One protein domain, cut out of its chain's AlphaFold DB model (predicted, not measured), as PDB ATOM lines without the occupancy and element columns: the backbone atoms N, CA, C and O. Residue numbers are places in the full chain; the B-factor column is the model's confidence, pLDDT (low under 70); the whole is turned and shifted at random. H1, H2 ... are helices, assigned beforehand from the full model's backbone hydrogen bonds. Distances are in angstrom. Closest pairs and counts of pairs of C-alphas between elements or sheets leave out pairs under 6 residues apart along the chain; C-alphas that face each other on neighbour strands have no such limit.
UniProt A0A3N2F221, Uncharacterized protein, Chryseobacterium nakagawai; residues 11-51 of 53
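Overview. This is residues 11 to 51 of the 53 residues of an uncharacterized protein of Chryseobacterium nakagawai (UniProt A0A3N2F221). What shape do these atoms make? A short helix, H1, and a long one, H2, meet near their first residues as a lopsided L, and residues 23 to 28 fold back from the last residue of H1 to the first of H2. H1, this link and residues 29 to 36 of H2 make a small head, from which residues 37 to 51 of H2 stick out as a straight arm. What is it built of, and how large is it? The printed part has 41 residues with two named helices, H1 then H2, and no named strand; the class is all helix. It is loose, with a radius of gyration of the C-alphas of 12.1 A, and elongated, spanning 36 by 19 by 13 A.

Along the chain. Where is H1? It holds residues 12 to 22, from C-alpha 12 at (249.922, 199.488, 185.804) to C-alpha 22 at (235.341, 198.289, 190.731), 15.4 A. Where is H2? It holds residues 29 to 51 and is 32.7 A long, ending with C-alpha 51 at (253.663, 172.619, 181.557).

Arrangement. How do H1 and H2 stand to each other? They touch, with H2 doing so with residues 29 to 36 alone; the closest C-alphas are those of Ile 12 and Ala 32, 5.7 A apart. Their lines are about perpendicular, at 81 degrees. What do the backbones show? In H1 and H2 every O i to N i+4 pair is within hydrogen-bond range.

Size, cuts and confidence. How far does it reach? The two C-alphas farthest apart, those of Gly 24 and Leu 51, are 36.7 A apart, and residues 37 to 51 stand free. Is it unbroken? The printed part has no cut, and the link from H1 to H2, with 6 residues, is short. How confident is the model? The mean pLDDT of the printed part is 91.2, and residue 51 is the one printed residue under 70.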
ATOM      1  N   THR A  11     248.561 196.406 182.198       91.06
ATOM      2  CA  THR A  11     249.411 197.551 182.538       91.06
ATOM      3  C   THR A  11     249.153 198.031 183.966       91.06
ATOM      4  O   THR A  11     248.134 197.730 184.587       91.06
ATOM      5  N   ILE A  12     250.087 198.822 184.501       94.19
ATOM      6  CA  ILE A  12     249.922 199.488 185.804       94.19
ATOM      7  C   ILE A  12     248.674 200.386 185.790       94.19
ATOM      8  O   ILE A  12     247.926 200.426 186.761       94.19
ATOM      9  N   GLU A  13     248.432 201.084 184.680       94.31
ATOM     10  CA  GLU A  13     247.288 201.988 184.515       94.31
ATOM     11  C   GLU A  13     245.961 201.228 184.539       94.31
ATOM     12  O   GLU A  13     245.000 201.691 185.153       94.31
ATOM     13  N   GLU A  14     245.916 200.045 183.925       93.38
ATOM     14  CA  GLU A  14     244.746 199.168 183.971       93.38
ATOM     15  C   GLU A  14     244.482 198.657 185.390       93.38
ATOM     16  O   GLU A  14     243.337 198.694 185.833       93.38
ATOM     17  N   ILE A  15     245.521 198.267 186.138       93.75
ATOM     18  CA  ILE A  15     245.382 197.862 187.550       93.75
ATOM     19  C   ILE A  15     244.806 199.010 188.381       93.75
ATOM     20  O   ILE A  15     243.830 198.816 189.102       93.75
ATOM     21  N   ILE A  16     245.369 200.215 188.260       96.81
ATOM     22  CA  ILE A  16     244.876 201.389 188.992       96.81
ATOM     23  C   ILE A  16     243.411 201.661 188.636       96.81
ATOM     24  O   ILE A  16     242.599 201.924 189.522       96.81
ATOM     25  N   LYS A  17     243.064 201.581 187.347       95.88
ATOM     26  CA  LYS A  17     241.699 201.808 186.871       95.88
ATOM     27  C   LYS A  17     240.716 200.792 187.455       95.88
ATOM     28  O   LYS A  17     239.687 201.214 187.969       95.88
ATOM     29  N   ILE A  18     241.043 199.500 187.425       94.31
ATOM     30  CA  ILE A  18     240.194 198.426 187.970       94.31
ATOM     31  C   ILE A  18     239.933 198.660 189.459       94.31
ATOM     32  O   ILE A  18     238.784 198.719 189.882       94.31
ATOM     33  N   PHE A  19     240.986 198.881 190.250       95.75
ATOM     34  CA  PHE A  19     240.835 199.090 191.692       95.75
ATOM     35  C   PHE A  19     240.037 200.356 192.017       95.75
ATOM     36  O   PHE A  19     239.250 200.363 192.964       95.75
ATOM     37  N   LYS A  20     240.173 201.410 191.208       96.69
ATOM     38  CA  LYS A  20     239.395 202.636 191.385       96.69
ATOM     39  C   LYS A  20     237.925 202.465 191.003       96.69
ATOM     40  O   LYS A  20     237.060 202.958 191.721       96.69
ATOM     41  N   GLU A  21     237.640 201.832 189.868       96.88
ATOM     42  CA  GLU A  21     236.284 201.736 189.311       96.88
ATOM     43  C   GLU A  21     235.452 200.627 189.961       96.88
ATOM     44  O   GLU A  21     234.270 200.839 190.226       96.88
ATOM     45  N   GLU A  22     236.053 199.469 190.228       94.69
ATOM     46  CA  GLU A  22     235.341 198.289 190.731       94.69
ATOM     47  C   GLU A  22     235.334 198.233 192.262       94.69
ATOM     48  O   GLU A  22     234.312 197.909 192.864       94.69
ATOM     49  N   GLU A  23     236.444 198.621 192.897       90.50
ATOM     50  CA  GLU A  23     236.638 198.479 194.347       90.50
ATOM     51  C   GLU A  23     236.610 199.823 195.100       90.50
ATOM     52  O   GLU A  23     236.579 199.853 196.331       90.50
ATOM     53  N   GLY A  24     236.616 200.959 194.387       95.06
ATOM     54  CA  GLY A  24     236.654 202.296 194.992       95.06
ATOM     55  C   GLY A  24     237.968 202.620 195.717       95.06
ATOM     56  O   GLY A  24     237.996 203.512 196.566       95.06
ATOM     57  N   ILE A  25     239.048 201.898 195.407       96.38
ATOM     58  CA  ILE A  25     240.364 202.030 196.039       96.38
ATOM     59  C   ILE A  25     241.285 202.842 195.128       96.38
ATOM     60  O   ILE A  25     241.555 202.461 193.989       96.38
ATOM     61  N   GLU A  26     241.821 203.951 195.637       96.19
ATOM     62  CA  GLU A  26     242.872 204.695 194.940       96.19
ATOM     63  C   GLU A  26     244.248 204.117 195.278       96.19
ATOM     64  O   GLU A  26     244.745 204.277 196.390       96.19
ATOM     65  N   LEU A  27     244.860 203.457 194.296       96.19
ATOM     66  CA  LEU A  27     246.224 202.950 194.396       96.19
ATOM     67  C   LEU A  27     247.241 204.021 194.002       96.19
ATOM     68  O   LEU A  27     247.082 204.731 193.003       96.19
ATOM     69  N   SER A  28     248.349 204.067 194.733       97.50
ATOM     70  CA  SER A  28     249.578 204.677 194.245       97.50
ATOM     71  C   SER A  28     250.203 203.833 193.129       97.50
ATOM     72  O   SER A  28     249.940 202.637 192.973       97.50
ATOM     73  N   ILE A  29     251.094 204.457 192.354       95.44
ATOM     74  CA  ILE A  29     251.837 203.767 191.292       95.44
ATOM     75  C   ILE A  29     252.658 202.599 191.858       95.44
ATOM     76  O   ILE A  29     252.760 201.565 191.202       95.44
ATOM     77  N   GLU A  30     253.239 202.741 193.052       97.44
ATOM     78  CA  GLU A  30     254.068 201.679 193.633       97.44
ATOM     79  C   GLU A  30     253.237 200.494 194.129       97.44
ATOM     80  O   GLU A  30     253.591 199.354 193.839       97.44
ATOM     81  N   GLU A  31     252.075 200.732 194.741       97.38
ATOM     82  CA  GLU A  31     251.155 199.643 195.106       97.38
ATOM     83  C   GLU A  31     250.682 198.872 193.866       97.38
ATOM     84  O   GLU A  31     250.647 197.640 193.860       97.38
ATOM     85  N   ALA A  32     250.386 199.577 192.773       96.06
ATOM     86  CA  ALA A  32     250.012 198.941 191.514       96.06
ATOM     87  C   ALA A  32     251.162 198.119 190.895       96.06
ATOM     88  O   ALA A  32     250.913 197.065 190.302       96.06
ATOM     89  N   LYS A  33     252.428 198.539 191.062       95.62
ATOM     90  CA  LYS A  33     253.597 197.734 190.656       95.62
ATOM     91  C   LYS A  33     253.750 196.472 191.495       95.62
ATOM     92  O   LYS A  33     254.032 195.413 190.929       95.62
ATOM     93  N   ASP A  34     253.554 196.564 192.806       96.44
ATOM     94  CA  ASP A  34     253.628 195.406 193.699       96.44
ATOM     95  C   ASP A  34     252.555 194.369 193.336       96.44
ATOM     96  O   ASP A  34     252.855 193.176 193.211       96.44
ATOM     97  N   ILE A  35     251.331 194.826 193.048       94.81
ATOM     98  CA  ILE A  35     250.237 193.975 192.558       94.81
ATOM     99  C   ILE A  35     250.612 193.316 191.227       94.81
ATOM    100  O   ILE A  35     250.499 192.095 191.094       94.81
ATOM    101  N   LEU A  36     251.111 194.083 190.251       92.44
ATOM    102  CA  LEU A  36     251.537 193.542 188.956       92.44
ATOM    103  C   LEU A  36     252.616 192.461 189.114       92.44
ATOM    104  O   LEU A  36     252.564 191.413 188.459       92.44
ATOM    105  N   SER A  37     253.587 192.699 189.995       92.19
ATOM    106  CA  SER A  37     254.659 191.752 190.304       92.19
ATOM    107  C   SER A  37     254.101 190.455 190.896       92.19
ATOM    108  O   SER A  37     254.440 189.359 190.435       92.19
ATOM    109  N   PHE A  38     253.175 190.567 191.851       93.31
ATOM    110  CA  PHE A  38     252.518 189.420 192.472       93.31
ATOM    111  C   PHE A  38     251.700 188.599 191.463       93.31
ATOM    112  O   PHE A  38     251.877 187.380 191.374       93.31
ATOM    113  N   LEU A  39     250.872 189.251 190.640       90.06
ATOM    114  CA  LEU A  39     250.090 188.593 189.585       90.06
ATOM    115  C   LEU A  39     250.998 187.886 188.568       90.06
ATOM    116  O   LEU A  39     250.746 186.741 188.187       90.06
ATOM    117  N   THR A  40     252.105 188.524 188.186       87.25
ATOM    118  CA  THR A  40     253.102 187.939 187.278       87.25
ATOM    119  C   THR A  40     253.763 186.702 187.886       87.25
ATOM    120  O   THR A  40     253.981 185.705 187.192       87.25
ATOM    121  N   MET A  41     254.089 186.734 189.180       89.69
ATOM    122  CA  MET A  41     254.641 185.583 189.895       89.69
ATOM    123  C   MET A  41     253.648 184.414 189.916       89.69
ATOM    124  O   MET A  41     254.025 183.294 189.565       89.69
ATOM    125  N   LEU A  42     252.383 184.668 190.266       89.31
ATOM    126  CA  LEU A  42     251.332 183.645 190.274       89.31
ATOM    127  C   LEU A  42     251.127 183.020 188.894       89.31
ATOM    128  O   LEU A  42     251.015 181.798 188.770       89.31
ATOM    129  N   LEU A  43     251.139 183.844 187.849       85.19
ATOM    130  CA  LEU A  43     251.003 183.378 186.479       85.19
ATOM    131  C   LEU A  43     252.169 182.472 186.070       85.19
ATOM    132  O   LEU A  43     251.947 181.391 185.528       85.19
ATOM    133  N   LYS A  44     253.410 182.863 186.388       85.25
ATOM    134  CA  LYS A  44     254.603 182.038 186.134       85.25
ATOM    135  C   LYS A  44     254.528 180.692 186.852       85.25
ATOM    136  O   LYS A  44     254.820 179.670 186.236       85.25
ATOM    137  N   ILE A  45     254.127 180.678 188.127       87.94
ATOM    138  CA  ILE A  45     253.965 179.443 188.910       87.94
ATOM    139  C   ILE A  45     252.897 178.545 188.280       87.94
ATOM    140  O   ILE A  45     253.121 177.344 188.118       87.94
ATOM    141  N   THR A  46     251.764 179.125 187.885       84.19
ATOM    142  CA  THR A  46     250.652 178.397 187.261       84.19
ATOM    143  C   THR A  46     251.067 177.785 185.928       84.19
ATOM    144  O   THR A  46     250.868 176.592 185.718       84.19
ATOM    145  N   ILE A  47     251.705 178.564 185.048       83.06
ATOM    146  CA  ILE A  47     252.188 178.079 183.748       83.06
ATOM    147  C   ILE A  47     253.230 176.980 183.935       83.06
ATOM    148  O   ILE A  47     253.132 175.944 183.285       83.06
ATOM    149  N   LYS A  48     254.197 177.172 184.840       80.62
ATOM    150  CA  LYS A  48     255.206 176.152 185.148       80.62
ATOM    151  C   LYS A  48     254.542 174.850 185.600       80.62
ATOM    152  O   LYS A  48     254.811 173.803 185.029       80.62
ATOM    153  N   SER A  49     253.615 174.938 186.551       74.44
ATOM    154  CA  SER A  49     252.884 173.774 187.067       74.44
ATOM    155  C   SER A  49     252.017 173.096 186.002       74.44
ATOM    156  O   SER A  49     251.813 171.891 186.069       74.44
ATOM    157  N   PHE A  50     251.499 173.851 185.029       75.00
ATOM    158  CA  PHE A  50     250.688 173.322 183.931       75.00
ATOM    159  C   PHE A  50     251.528 172.666 182.823       75.00
ATOM    160  O   PHE A  50     251.054 171.742 182.175       75.00
ATOM    161  N   LEU A  51     252.751 173.151 182.579       67.25
ATOM    162  CA  LEU A  51     253.663 172.619 181.557       67.25
ATOM    163  C   LEU A  51     254.551 171.469 182.059       67.25
ATOM    164  O   LEU A  51     255.064 170.715 181.239       67.25
TER     165      LEU A  51